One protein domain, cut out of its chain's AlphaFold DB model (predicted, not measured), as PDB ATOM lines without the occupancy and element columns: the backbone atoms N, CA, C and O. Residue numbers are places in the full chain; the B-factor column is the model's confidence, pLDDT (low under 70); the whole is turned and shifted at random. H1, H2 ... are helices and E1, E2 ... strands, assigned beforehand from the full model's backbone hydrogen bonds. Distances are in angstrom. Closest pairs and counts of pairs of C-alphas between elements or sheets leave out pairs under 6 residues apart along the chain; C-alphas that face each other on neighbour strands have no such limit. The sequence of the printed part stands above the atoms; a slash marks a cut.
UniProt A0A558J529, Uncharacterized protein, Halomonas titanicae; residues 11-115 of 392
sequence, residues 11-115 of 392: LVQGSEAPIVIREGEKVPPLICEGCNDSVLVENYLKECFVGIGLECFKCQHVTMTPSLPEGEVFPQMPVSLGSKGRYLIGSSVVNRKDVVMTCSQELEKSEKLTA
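What this domain is: This is residues 11 to 115 of the 392 residues of an uncharacterized protein of Halomonas titanicae (UniProt A0A558J529). Little regular structure: two small sheets, E5 E4 E1 E6 and E3 E2 E7, set amid loops and near each other only where E3 comes by E1 and E4, with H1 at one end of the longest axis, away from both sheets. The 105 printed residues hold E1 to E7, then H1, with 34 residues in named elements, class mixed; the first sheet is mixed, the second parallel. It is compact, radius of gyration of the C-alphas 13.5 A, spans 40 by 29 by 21 A.

How they stand to each other: Start at E1, residues 11 to 13, parallel to E4, residues 53 to 55, with N 11 and O 53 within hydrogen-bond range at 2.9 A, and to E6, residues 86 to 89, with N 12 and O 87 at 2.8 A. E5, residues 62 to 64, forms a hairpin with E4, N 54 and O 63 at 2.9 A. E2, residues 20 to 22, is parallel to E3, residues 39 to 42, N 42 and O 20 at 2.9 A, and to E7, residues 93 to 95, N 21 and O 93 at 2.9 A. H1, residues 104 to 114, is on neither sheet; its O i to N i+4 pairs are all within range.

Where its parts are: Find C-alpha 11 at (134.792, 104.518, 141.071), where E1 begins; H1 runs 15.3 A to C-alpha 114 at (161.950, 106.861, 140.050).

The domain as a whole: Links E2 to E3 and E5 to E6 are long; the printed part has no cut, and no printed residue is under 70.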
ATOM      1  N   LEU A  11     135.749 104.485 139.966       97.75
ATOM      2  CA  LEU A  11     134.792 104.518 141.071       97.75
ATOM      3  C   LEU A  11     133.465 105.062 140.542       97.75
ATOM      4  O   LEU A  11     133.425 106.154 139.982       97.75
ATOM      5  N   VAL A  12     132.387 104.304 140.711       98.00
ATOM      6  CA  VAL A  12     131.050 104.674 140.241       98.00
ATOM      7  C   VAL A  12     130.257 105.248 141.403       98.00
ATOM      8  O   VAL A  12     130.063 104.581 142.420       98.00
ATOM      9  N   GLN A  13     129.795 106.486 141.254       98.06
ATOM     10  CA  GLN A  13     128.960 107.154 142.241       98.06
ATOM     11  C   GLN A  13     127.578 106.481 142.291       98.06
ATOM     12  O   GLN A  13     126.838 106.488 141.311       98.06
ATOM     13  N   GLY A  14     127.229 105.865 143.425       96.25
ATOM     14  CA  GLY A  14     125.981 105.107 143.571       96.25
ATOM     15  C   GLY A  14     124.750 105.931 143.964       96.25
ATOM     16  O   GLY A  14     123.661 105.373 144.059       96.25
ATOM     17  N   SER A  15     124.909 107.230 144.228       95.44
ATOM     18  CA  SER A  15     123.829 108.146 144.624       95.44
ATOM     19  C   SER A  15     124.191 109.596 144.275       95.44
ATOM     20  O   SER A  15     125.236 109.847 143.687       95.44
ATOM     21  N   GLU A  16     123.369 110.573 144.657       94.88
ATOM     22  CA  GLU A  16     123.719 111.996 144.514       94.88
ATOM     23  C   GLU A  16     124.820 112.456 145.492       94.88
ATOM     24  O   GLU A  16     125.410 113.519 145.298       94.88
ATOM     25  N   ALA A  17     125.122 111.665 146.529       97.25
ATOM     26  CA  ALA A  17     126.182 111.979 147.483       97.25
ATOM     27  C   ALA A  17     127.582 111.773 146.861       97.25
ATOM     28  O   ALA A  17     127.750 110.862 146.042       97.25
ATOM     29  N   PRO A  18     128.609 112.555 147.253       97.62
ATOM     30  CA  PRO A  18     129.972 112.395 146.742       97.62
ATOM     31  C   PRO A  18     130.515 110.977 146.947       97.62
ATOM     32  O   PRO A  18     130.183 110.313 147.929       97.62
ATOM     33  N   ILE A  19     131.408 110.524 146.065       97.81
ATOM     34  CA  ILE A  19     132.099 109.233 146.209       97.81
ATOM     35  C   ILE A  19     132.969 109.255 147.472       97.81
ATOM     36  O   ILE A  19     132.955 108.314 148.267       97.81
ATOM     37  N   VAL A  20     133.711 110.350 147.665       97.31
ATOM     38  CA  VAL A  20     134.606 110.544 148.809       97.31
ATOM     39  C   VAL A  20     134.394 111.918 149.429       97.31
ATOM     40  O   VAL A  20     134.257 112.914 148.721       97.31
ATOM     41  N   ILE A  21     134.418 111.965 150.760       97.25
ATOM     42  CA  ILE A  21     134.487 113.191 151.555       97.25
ATOM     43  C   ILE A  21     135.855 113.212 152.234       97.25
ATOM     44  O   ILE A  21     136.137 112.372 153.094       97.25
ATOM     45  N   ARG A  22     136.733 114.138 151.833       95.81
ATOM     46  CA  ARG A  22     138.034 114.322 152.490       95.81
ATOM     47  C   ARG A  22     137.870 115.206 153.726       95.81
ATOM     48  O   ARG A  22     137.288 116.290 153.641       95.81
ATOM     49  N   GLU A  23     138.386 114.755 154.864       93.81
ATOM     50  CA  GLU A  23     138.503 115.592 156.063       93.81
ATOM     51  C   GLU A  23     139.757 116.487 155.967       93.81
ATOM     52  O   GLU A  23     140.703 116.179 155.243       93.81
ATOM     53  N   GLY A  24     139.774 117.606 156.697       86.25
ATOM     54  CA  GLY A  24     140.915 118.527 156.758       86.25
ATOM     55  C   GLY A  24     140.615 119.910 156.182       86.25
ATOM     56  O   GLY A  24     139.498 120.416 156.300       86.25
ATOM     57  N   GLU A  25     141.634 120.551 155.604       87.12
ATOM     58  CA  GLU A  25     141.504 121.891 155.024       87.12
ATOM     59  C   GLU A  25     140.467 121.912 153.893       87.12
ATOM     60  O   GLU A  25     140.517 121.089 152.969       87.12
ATOM     61  N   LYS A  26     139.546 122.881 153.969       91.56
ATOM     62  CA  LYS A  26     138.510 123.096 152.959       91.56
ATOM     63  C   LYS A  26     139.144 123.583 151.664       91.56
ATOM     64  O   LYS A  26     139.698 124.677 151.611       91.56
ATOM     65  N   VAL A  27     138.988 122.792 150.615       93.56
ATOM     66  CA  VAL A  27     139.431 123.108 149.253       93.56
ATOM     67  C   VAL A  27     138.268 122.867 148.290       93.56
ATOM     68  O   VAL A  27     137.322 122.162 148.655       93.56
ATOM     69  N   PRO A  28     138.287 123.440 147.074       97.19
ATOM     70  CA  PRO A  28     137.210 123.231 146.116       97.19
ATOM     71  C   PRO A  28     136.918 121.738 145.870       97.19
ATOM     72  O   PRO A  28     137.845 120.922 145.843       97.19
ATOM     73  N   PRO A  29     135.640 121.354 145.710       97.81
ATOM     74  CA  PRO A  29     135.281 119.989 145.354       97.81
ATOM     75  C   PRO A  29     135.704 119.658 143.918       97.81
ATOM     76  O   PRO A  29     135.849 120.544 143.074       97.81
ATOM     77  N   LEU A  30     135.821 118.364 143.622       98.19
ATOM     78  CA  LEU A  30     135.862 117.886 142.245       98.19
ATOM     79  C   LEU A  30     134.433 117.730 141.738       98.19
ATOM     80  O   LEU A  30     133.673 116.904 142.252       98.19
ATOM     81  N   ILE A  31     134.084 118.520 140.732       98.44
ATOM     82  CA  ILE A  31     132.785 118.476 140.062       98.44
ATOM     83  C   ILE A  31     132.901 117.623 138.799       98.44
ATOM     84  O   ILE A  31     133.939 117.614 138.141       98.44
ATOM     85  N   CYS A  32     131.833 116.905 138.457       98.44
ATOM     86  CA  CYS A  32     131.754 116.160 137.209       98.44
ATOM     87  C   CYS A  32     131.863 117.089 135.992       98.44
ATOM     88  O   CYS A  32     131.036 117.982 135.814       98.44
ATOM     89  N   GLU A  33     132.815 116.806 135.104       97.69
ATOM     90  CA  GLU A  33     133.074 117.579 133.877       97.69
ATOM     91  C   GLU A  33     131.933 117.485 132.846       97.69
ATOM     92  O   GLU A  33     131.760 118.371 132.012       97.69
ATOM     93  N   GLY A  34     131.126 116.420 132.906       97.25
ATOM     94  CA  GLY A  34     130.027 116.193 131.969       97.25
ATOM     95  C   GLY A  34     128.783 117.031 132.266       97.25
ATOM     96  O   GLY A  34     128.212 117.627 131.358       97.25
ATOM     97  N   CYS A  35     128.331 117.067 133.528       97.25
ATOM     98  CA  CYS A  35     127.131 117.824 133.921       97.25
ATOM     99  C   CYS A  35     127.427 119.159 134.617       97.25
ATOM    100  O   CYS A  35     126.503 119.953 134.764       97.25
ATOM    101  N   ASN A  36     128.674 119.405 135.040       97.06
ATOM    102  CA  ASN A  36     129.108 120.600 135.776       97.06
ATOM    103  C   ASN A  36     128.299 120.897 137.053       97.06
ATOM    104  O   ASN A  36     128.202 122.046 137.475       97.06
ATOM    105  N   ASP A  37     127.716 119.863 137.660       96.31
ATOM    106  CA  ASP A  37     126.767 119.998 138.772       96.31
ATOM    107  C   ASP A  37     127.069 118.995 139.896       96.31
ATOM    108  O   ASP A  37     127.273 119.367 141.048       96.31
ATOM    109  N   SER A  38     127.184 117.705 139.565       97.62
ATOM    110  CA  SER A  38     127.412 116.656 140.563       97.62
ATOM    111  C   SER A  38     128.806 116.738 141.191       97.62
ATOM    112  O   SER A  38     129.818 116.679 140.491       97.62
ATOM    113  N   VAL A  39     128.853 116.801 142.523       98.38
ATOM    114  CA  VAL A  39     130.089 116.694 143.310       98.38
ATOM    115  C   VAL A  39     130.537 115.234 143.345       98.38
ATOM    116  O   VAL A  39     129.832 114.381 143.878       98.38
ATOM    117  N   LEU A  40     131.718 114.944 142.798       98.44
ATOM    118  CA  LEU A  40     132.314 113.605 142.804       98.44
ATOM    119  C   LEU A  40     133.168 113.377 144.054       98.44
ATOM    120  O   LEU A  40     133.114 112.304 144.654       98.44
ATOM    121  N   VAL A  41     133.930 114.394 144.466       98.19
ATOM    122  CA  VAL A  41     134.757 114.374 145.680       98.19
ATOM    123  C   VAL A  41     134.624 115.705 146.403       98.19
ATOM    124  O   VAL A  41     134.870 116.761 145.819       98.19
ATOM    125  N   GLU A  42     134.279 115.664 147.685       97.88
ATOM    126  CA  GLU A  42     134.278 116.845 148.547       97.88
ATOM    127  C   GLU A  42     135.681 117.089 149.127       97.88
ATOM    128  O   GLU A  42     136.358 116.142 149.536       97.88
ATOM    129  N   ASN A  43     136.111 118.357 149.163       96.25
ATOM    130  CA  ASN A  43     137.468 118.776 149.539       96.25
ATOM    131  C   ASN A  43     138.542 118.042 148.714       96.25
ATOM    132  O   ASN A  43     139.366 117.291 149.238       96.25
ATOM    133  N   TYR A  44     138.547 118.239 147.397       96.56
ATOM    134  CA  TYR A  44     139.412 117.487 146.492       96.56
ATOM    135  C   TYR A  44     140.883 117.946 146.521       96.56
ATOM    136  O   TYR A  44     141.198 119.084 146.183       96.56
ATOM    137  N   LEU A  45     141.795 117.024 146.860       95.12
ATOM    138  CA  LEU A  45     143.240 117.166 146.636       95.12
ATOM    139  C   LEU A  45     143.689 116.208 145.540       95.12
ATOM    140  O   LEU A  45     143.537 114.993 145.677       95.12
ATOM    141  N   LYS A  46     144.304 116.751 144.487       94.94
ATOM    142  CA  LYS A  46     144.807 115.974 143.345       94.94
ATOM    143  C   LYS A  46     145.821 114.905 143.765       94.94
ATOM    144  O   LYS A  46     145.879 113.843 143.170       94.94
ATOM    145  N   GLU A  47     146.591 115.150 144.818       94.38
ATOM    146  CA  GLU A  47     147.586 114.210 145.325       94.38
ATOM    147  C   GLU A  47     146.957 112.981 146.002       94.38
ATOM    148  O   GLU A  47     147.627 111.961 146.145       94.38
ATOM    149  N   CYS A  48     145.684 113.060 146.413       96.25
ATOM    150  CA  CYS A  48     144.954 111.942 147.016       96.25
ATOM    151  C   CYS A  48     144.292 111.026 145.981       96.25
ATOM    152  O   CYS A  48     143.937 109.902 146.322       96.25
ATOM    153  N   PHE A  49     144.107 111.475 144.738       97.00
ATOM    154  CA  PHE A  49     143.417 110.707 143.702       97.00
ATOM    155  C   PHE A  49     144.197 110.809 142.402       97.00
ATOM    156  O   PHE A  49     144.215 111.856 141.762       97.00
ATOM    157  N   VAL A  50     144.865 109.719 142.034       97.44
ATOM    158  CA  VAL A  50     145.869 109.751 140.974       97.44
ATOM    159  C   VAL A  50     145.572 108.696 139.922       97.44
ATOM    160  O   VAL A  50     145.675 107.495 140.184       97.44
ATOM    161  N   GLY A  51     145.256 109.155 138.714       96.19
ATOM    162  CA  GLY A  51     145.112 108.327 137.523       96.19
ATOM    163  C   GLY A  51     143.947 107.336 137.546       96.19
ATOM    164  O   GLY A  51     144.032 106.309 136.875       96.19
ATOM    165  N   ILE A  52     142.887 107.625 138.298       97.19
ATOM    166  CA  ILE A  52     141.643 106.842 138.372       97.19
ATOM    167  C   ILE A  52     140.467 107.599 137.743       97.19
ATOM    168  O   ILE A  52     140.484 108.833 137.679       97.19
ATOM    169  N   GLY A  53     139.452 106.859 137.298       97.44
ATOM    170  CA  GLY A  53     138.195 107.421 136.802       97.44
ATOM    171  C   GLY A  53     137.156 107.579 137.909       97.44
ATOM    172  O   GLY A  53     137.092 106.762 138.830       97.44
ATOM    173  N   LEU A  54     136.320 108.609 137.809       98.06
ATOM    174  CA  LEU A  54     135.190 108.850 138.703       98.06
ATOM    175  C   LEU A  54     133.926 109.043 137.864       98.06
ATOM    176  O   LEU A  54     133.809 110.023 137.130       98.06
ATOM    177  N   GLU A  55     132.992 108.104 137.954       97.94
ATOM    178  CA  GLU A  55     131.764 108.131 137.167       97.94
ATOM    179  C   GLU A  55     130.612 108.778 137.928       97.94
ATOM    180  O   GLU A  55     130.272 108.367 139.039       97.94
ATOM    181  N   CYS A  56     130.000 109.772 137.293       98.31
ATOM    182  CA  CYS A  56     128.883 110.531 137.829       98.31
ATOM    183  C   CYS A  56     127.576 109.734 137.817       98.31
ATOM    184  O   CYS A  56     127.140 109.259 136.769       98.31
ATOM    185  N   PHE A  57     126.877 109.707 138.952       97.19
ATOM    186  CA  PHE A  57     125.565 109.068 139.075       97.19
ATOM    187  C   PHE A  57     124.536 109.660 138.094       97.19
ATOM    188  O   PHE A  57     123.776 108.937 137.451       97.19
ATOM    189  N   LYS A  58     124.537 110.994 137.949       96.62
ATOM    190  CA  LYS A  58     123.514 111.748 137.209       96.62
ATOM    191  C   LYS A  58     123.650 111.636 135.691       96.62
ATOM    192  O   LYS A  58     122.649 111.452 135.006       96.62
ATOM    193  N   CYS A  59     124.861 111.795 135.156       97.38
ATOM    194  CA  CYS A  59     125.092 111.847 133.706       97.38
ATOM    195  C   CYS A  59     125.975 110.719 133.164       97.38
ATOM    196  O   CYS A  59     126.220 110.696 131.961       97.38
ATOM    197  N   GLN A  60     126.454 109.805 134.019       96.75
ATOM    198  CA  GLN A  60     127.311 108.664 133.657       96.75
ATOM    199  C   GLN A  60     128.657 109.058 133.019       96.75
ATOM    200  O   GLN A  60     129.404 108.208 132.543       96.75
ATOM    201  N   HIS A  61     128.993 110.352 133.009       97.56
ATOM    202  CA  HIS A  61     130.280 110.835 132.532       97.56
ATOM    203  C   HIS A  61     131.388 110.451 133.516       97.56
ATOM    204  O   HIS A  61     131.217 110.587 134.731       97.56
ATOM    205  N   VAL A  62     132.529 110.014 132.980       97.31
ATOM    206  CA  VAL A  62     133.722 109.666 133.754       97.31
ATOM    207  C   VAL A  62     134.691 110.840 133.739       97.31
ATOM    208  O   VAL A  62     135.267 111.154 132.703       97.31
ATOM    209  N   THR A  63     134.900 111.455 134.899       97.88
ATOM    210  CA  THR A  63     135.945 112.465 135.100       97.88
ATOM    211  C   THR A  63     137.242 111.774 135.508       97.88
ATOM    212  O   THR A  63     137.271 111.003 136.472       97.88
ATOM    213  N   MET A  64     138.319 112.033 134.767       96.69
ATOM    214  CA  MET A  64     139.626 111.424 135.011       96.69
ATOM    215  C   MET A  64     140.475 112.284 135.944       96.69
ATOM    216  O   MET A  64     140.687 113.469 135.714       96.69
ATOM    217  N   THR A  65     141.012 111.662 136.990       97.38
ATOM    218  CA  THR A  65     141.976 112.316 137.886       97.38
ATOM    219  C   THR A  65     143.375 112.346 137.254       97.38
ATOM    220  O   THR A  65     143.713 111.458 136.460       97.38
ATOM    221  N   PRO A  66     144.209 113.358 137.561       96.06
ATOM    222  CA  PRO A  66     145.508 113.517 136.915       96.06
ATOM    223  C   PRO A  66     146.465 112.371 137.261       96.06
ATOM    224  O   PRO A  66     146.390 111.773 138.332       96.06
ATOM    225  N   SER A  67     147.403 112.089 136.357       95.19
ATOM    226  CA  SER A  67     148.544 111.207 136.635       95.19
ATOM    227  C   SER A  67     149.501 111.823 137.656       95.19
ATOM    228  O   SER A  67     149.551 113.045 137.825       95.19
ATOM    229  N   LEU A  68     150.326 110.978 138.282       93.94
ATOM    230  CA  LEU A  68     151.406 111.465 139.135       93.94
ATOM    231  C   LEU A  68     152.426 112.223 138.263       93.94
ATOM    232  O   LEU A  68     152.788 111.712 137.191       93.94
ATOM    233  N   PRO A  69     152.897 113.416 138.679       93.31
ATOM    234  CA  PRO A  69     153.980 114.097 137.982       93.31
ATOM    235  C   PRO A  69     155.227 113.211 137.879       93.31
ATOM    236  O   PRO A  69     155.503 112.393 138.755       93.31
ATOM    237  N   GLU A  70     155.995 113.369 136.805       92.19
ATOM    238  CA  GLU A  70     157.246 112.628 136.648       92.19
ATOM    239  C   GLU A  70     158.242 113.003 137.754       92.19
ATOM    240  O   GLU A  70     158.383 114.177 138.092       92.19
ATOM    241  N   GLY A  71     158.919 112.002 138.320       91.12
ATOM    242  CA  GLY A  71     159.878 112.193 139.414       91.12
ATOM    243  C   GLY A  71     159.265 112.187 140.816       91.12
ATOM    244  O   GLY A  71     159.989 112.018 141.797       91.12
ATOM    245  N   GLU A  72     157.942 112.313 140.929       93.69
ATOM    246  CA  GLU A  72     157.227 112.164 142.195       93.69
ATOM    247  C   GLU A  72     157.005 110.683 142.538       93.69
ATOM    248  O   GLU A  72     156.941 109.800 141.674       93.69
ATOM    249  N   VAL A  73     156.843 110.419 143.835       95.06
ATOM    250  CA  VAL A  73     156.577 109.079 144.370       95.06
ATOM    251  C   VAL A  73     155.275 109.045 145.154       95.06
ATOM    252  O   VAL A  73     154.873 110.026 145.780       95.06
ATOM    253  N   PHE A  74     154.632 107.883 145.146       95.75
ATOM    254  CA  PHE A  74     153.510 107.574 146.030       95.75
ATOM    255  C   PHE A  74     153.961 107.388 147.484       95.75
ATOM    256  O   PHE A  74     155.126 107.048 147.718       95.75
ATOM    257  N   PRO A  75     153.046 107.526 148.464       94.06
ATOM    258  CA  PRO A  75     153.326 107.069 149.817       94.06
ATOM    259  C   PRO A  75     153.559 105.556 149.858       94.06
ATOM    260  O   PRO A  75     153.264 104.844 148.898       94.06
ATOM    261  N   GLN A  76     154.092 105.048 150.972       89.31
ATOM    262  CA  GLN A  76     154.442 103.627 151.104       89.31
ATOM    263  C   GLN A  76     153.232 102.697 150.909       89.31
ATOM    264  O   GLN A  76     153.361 101.650 150.276       89.31
ATOM    265  N   MET A  77     152.058 103.101 151.409       89.25
ATOM    266  CA  MET A  77     150.818 102.320 151.367       89.25
ATOM    267  C   MET A  77     149.683 103.102 150.685       89.25
ATOM    268  O   MET A  77     148.782 103.596 151.365       89.25
ATOM    269  N   PRO A  78     149.707 103.254 149.350       95.00
ATOM    270  CA  PRO A  78     148.567 103.789 148.624       95.00
ATOM    271  C   PRO A  78     147.478 102.710 148.495       95.00
ATOM    272  O   PRO A  78     147.767 101.512 148.441       95.00
ATOM    273  N   VAL A  79     146.221 103.127 148.382       95.88
ATOM    274  CA  VAL A  79     145.108 102.244 148.018       95.88
ATOM    275  C   VAL A  79     145.125 102.053 146.503       95.88
ATOM    276  O   VAL A  79     144.876 102.993 145.750       95.88
ATOM    277  N   SER A  80     145.427 100.838 146.049       95.69
ATOM    278  CA  SER A  80     145.374 100.488 144.627       95.69
ATOM    279  C   SER A  80     144.012  99.903 144.258       95.69
ATOM    280  O   SER A  80     143.564  98.941 144.877       95.69
ATOM    281  N   LEU A  81     143.387 100.439 143.210       96.06
ATOM    282  CA  LEU A  81     142.160  99.901 142.607       96.06
ATOM    283  C   LEU A  81     142.442  98.820 141.541       96.06
ATOM    284  O   LEU A  81     141.566  98.485 140.741       96.06
ATOM    285  N   GLY A  82     143.670  98.293 141.495       95.00
ATOM    286  CA  GLY A  82     144.116  97.349 140.471       95.00
ATOM    287  C   GLY A  82     144.358  98.005 139.110       95.00
ATOM    288  O   GLY A  82     144.524  99.224 139.006       95.00
ATOM    289  N   SER A  83     144.403  97.184 138.058       93.62
ATOM    290  CA  SER A  83     144.642  97.633 136.680       93.62
ATOM    291  C   SER A  83     143.366  97.991 135.917       93.62
ATOM    292  O   SER A  83     143.424  98.735 134.948       93.62
ATOM    293  N   LYS A  84     142.211  97.478 136.343       93.88
ATOM    294  CA  LYS A  84     140.909  97.727 135.718       93.88
ATOM    295  C   LYS A  84     139.784  97.440 136.700       93.88
ATOM    296  O   LYS A  84     140.001  96.783 137.717       93.88
ATOM    297  N   GLY A  85     138.578  97.873 136.359       93.62
ATOM    298  CA  GLY A  85     137.367  97.549 137.107       93.62
ATOM    299  C   GLY A  85     136.460  98.751 137.310       93.62
ATOM    300  O   GLY A  85     136.871  99.900 137.165       93.62
ATOM    301  N   ARG A  86     135.205  98.468 137.652       95.75
ATOM    302  CA  ARG A  86     134.191  99.471 137.977       95.75
ATOM    303  C   ARG A  86     133.666  99.162 139.368       95.75
ATOM    304  O   ARG A  86     133.115  98.087 139.592       95.75
ATOM    305  N   TYR A  87     133.878 100.080 140.300       96.25
ATOM    306  CA  TYR A  87     133.617  99.870 141.718       96.25
ATOM    307  C   TYR A  87     132.471 100.770 142.156       96.25
ATOM    308  O   TYR A  87     132.644 101.980 142.276       96.25
ATOM    309  N   LEU A  88     131.291 100.186 142.367       97.00
ATOM    310  CA  LEU A  88     130.124 100.928 142.833       97.00
ATOM    311  C   LEU A  88     130.309 101.358 144.290       97.00
ATOM    312  O   LEU A  88     130.425 100.519 145.184       97.00
ATOM    313  N   ILE A  89     130.280 102.666 144.526       97.12
ATOM    314  CA  ILE A  89     130.351 103.266 145.855       97.12
ATOM    315  C   ILE A  89     128.934 103.664 146.271       97.12
ATOM    316  O   ILE A  89     128.417 104.708 145.877       97.12
ATOM    317  N   GLY A  90     128.288 102.784 147.043       92.38
ATOM    318  CA  GLY A  90     126.893 102.952 147.474       92.38
ATOM    319  C   GLY A  90     126.676 104.050 148.523       92.38
ATOM    320  O   GLY A  90     125.555 104.516 148.696       92.38
ATOM    321  N   SER A  91     127.736 104.480 149.206       94.31
ATOM    322  CA  SER A  91     127.719 105.568 150.187       94.31
ATOM    323  C   SER A  91     129.076 106.263 150.223       94.31
ATOM    324  O   SER A  91     130.094 105.597 150.031       94.31
ATOM    325  N   SER A  92     129.100 107.563 150.527       96.56
ATOM    326  CA  SER A  92     130.339 108.342 150.618       96.56
ATOM    327  C   SER A  92     131.359 107.702 151.560       96.56
ATOM    328  O   SER A  92     131.050 107.368 152.706       96.56
ATOM    329  N   VAL A  93     132.594 107.563 151.084       95.62
ATOM    330  CA  VAL A  93     133.731 107.112 151.893       95.62
ATOM    331  C   VAL A  93     134.407 108.328 152.517       95.62
ATOM    332  O   VAL A  93     134.657 109.320 151.838       95.62
ATOM    333  N   VAL A  94     134.734 108.263 153.806       96.25
ATOM    334  CA  VAL A  94     135.431 109.356 154.495       96.25
ATOM    335  C   VAL A  94     136.944 109.129 154.452       96.25
ATOM    336  O   VAL A  94     137.435 108.118 154.955       96.25
ATOM    337  N   ASN A  95     137.692 110.078 153.886       94.19
ATOM    338  CA  ASN A  95     139.156 110.051 153.836       94.19
ATOM    339  C   ASN A  95     139.750 110.947 154.939       94.19
ATOM    340  O   ASN A  95     139.797 112.164 154.785       94.19
ATOM    341  N   ARG A  96     140.187 110.341 156.056       87.25
ATOM    342  CA  ARG A  96     140.601 111.046 157.292       87.25
ATOM    343  C   ARG A  96     142.084 111.425 157.390       87.25
ATOM    344  O   ARG A  96     142.477 112.085 158.346       87.25
ATOM    345  N   LYS A  97     142.927 110.940 156.475       87.12
ATOM    346  CA  LYS A  97     144.398 111.080 156.544       87.12
ATOM    347  C   LYS A  97     145.028 111.288 155.168       87.12
ATOM    348  O   LYS A  97     146.127 110.801 154.918       87.12
ATOM    349  N   ASP A  98     144.288 111.918 154.259       94.12
ATOM    350  CA  ASP A  98     144.733 112.149 152.883       94.12
ATOM    351  C   ASP A  98     145.296 110.870 152.234       94.12
ATOM    352  O   ASP A  98     146.348 110.865 151.594       94.12
ATOM    353  N   VAL A  99     144.604 109.744 152.448       94.38
ATOM    354  CA  VAL A  99     144.970 108.448 151.873       94.38
ATOM    355  C   VAL A  99     144.952 108.579 150.357       94.38
ATOM    356  O   VAL A  99     143.970 109.056 149.786       94.38
ATOM    357  N   VAL A 100     146.035 108.139 149.718       97.00
ATOM    358  CA  VAL A 100     146.189 108.212 148.266       97.00
ATOM    359  C   VAL A 100     145.550 106.994 147.611       97.00
ATOM    360  O   VAL A 100     145.933 105.864 147.909       97.00
ATOM    361  N   MET A 101     144.608 107.227 146.701       97.38
ATOM    362  CA  MET A 101     143.975 106.227 145.844       97.38
ATOM    363  C   MET A 101     144.548 106.314 144.427       97.38
ATOM    364  O   MET A 101     144.647 107.396 143.848       97.38
ATOM    365  N   THR A 102     144.927 105.173 143.857       97.75
ATOM    366  CA  THR A 102     145.529 105.113 142.520       97.75
ATOM    367  C   THR A 102     145.300 103.761 141.834       97.75
ATOM    368  O   THR A 102     144.636 102.879 142.380       97.75
ATOM    369  N   CYS A 103     145.838 103.580 140.630       96.75
ATOM    370  CA  CYS A 103     145.785 102.340 139.857       96.75
ATOM    371  C   CYS A 103     147.168 101.683 139.723       96.75
ATOM    372  O   CYS A 103     148.204 102.304 139.979       96.75
ATOM    373  N   SER A 104     147.197 100.412 139.318       96.12
ATOM    374  CA  SER A 104     148.447  99.666 139.104       96.12
ATOM    375  C   SER A 104     149.346 100.320 138.052       96.12
ATOM    376  O   SER A 104     150.555 100.378 138.245       96.12
ATOM    377  N   GLN A 105     148.768 100.895 136.996       94.88
ATOM    378  CA  GLN A 105     149.519 101.538 135.917       94.88
ATOM    379  C   GLN A 105     150.318 102.750 136.403       94.88
ATOM    380  O   GLN A 105     151.466 102.927 136.005       94.88
ATOM    381  N   GLU A 106     149.746 103.590 137.271       96.38
ATOM    382  CA  GLU A 106     150.475 104.740 137.820       96.38
ATOM    383  C   GLU A 106     151.553 104.297 138.816       96.38
ATOM    384  O   GLU A 106     152.638 104.877 138.830       96.38
ATOM    385  N   LEU A 107     151.300 103.245 139.607       95.81
ATOM    386  CA  LEU A 107     152.309 102.664 140.500       95.81
ATOM    387  C   LEU A 107     153.509 102.130 139.711       95.81
ATOM    388  O   LEU A 107     154.648 102.442 140.053       95.81
ATOM    389  N   GLU A 108     153.257 101.371 138.644       95.31
ATOM    390  CA  GLU A 108     154.289 100.841 137.749       95.31
ATOM    391  C   GLU A 108     155.028 101.956 137.005       95.31
ATOM    392  O   GLU A 108     156.256 101.930 136.916       95.31
ATOM    393  N   LYS A 109     154.302 102.968 136.510       95.44
ATOM    394  CA  LYS A 109     154.887 104.149 135.861       95.44
ATOM    395  C   LYS A 109     155.822 104.896 136.811       95.44
ATOM    396  O   LYS A 109     156.946 105.200 136.425       95.44
ATOM    397  N   SER A 110     155.368 105.186 138.032       95.56
ATOM    398  CA  SER A 110     156.173 105.864 139.054       95.56
ATOM    399  C   SER A 110     157.420 105.042 139.376       95.56
ATOM    400  O   SER A 110     158.528 105.548 139.229       95.56
ATOM    401  N   GLU A 111     157.264 103.749 139.678       94.31
ATOM    402  CA  GLU A 111     158.390 102.865 139.997       94.31
ATOM    403  C   GLU A 111     159.413 102.804 138.855       94.31
ATOM    404  O   GLU A 111     160.608 102.932 139.091       94.31
ATOM    405  N   LYS A 112     158.964 102.694 137.600       95.00
ATOM    406  CA  LYS A 112     159.856 102.674 136.434       95.00
ATOM    407  C   LYS A 112     160.670 103.964 136.278       95.00
ATOM    408  O   LYS A 112     161.797 103.903 135.800       95.00
ATOM    409  N   LEU A 113     160.094 105.115 136.623       94.94
ATOM    410  CA  LEU A 113     160.729 106.425 136.433       94.94
ATOM    411  C   LEU A 113     161.610 106.850 137.611       94.94
ATOM    412  O   LEU A 113     162.516 107.665 137.418       94.94
ATOM    413  N   THR A 114     161.330 106.351 138.818       94.69
ATOM    414  CA  THR A 114     161.950 106.861 140.050       94.69
ATOM    415  C   THR A 114     162.696 105.812 140.866       94.69
ATOM    416  O   THR A 114     163.438 106.172 141.779       94.69
ATOM    417  N   ALA A 115     162.510 104.517 140.611       92.75
ATOM    418  CA  ALA A 115     163.189 103.497 141.395       92.75
ATOM    419  C   ALA A 115     164.646 103.327 140.950       92.75
ATOM    420  O   ALA A 115     164.916 103.226 139.751       92.75
TER     421      ALA A 115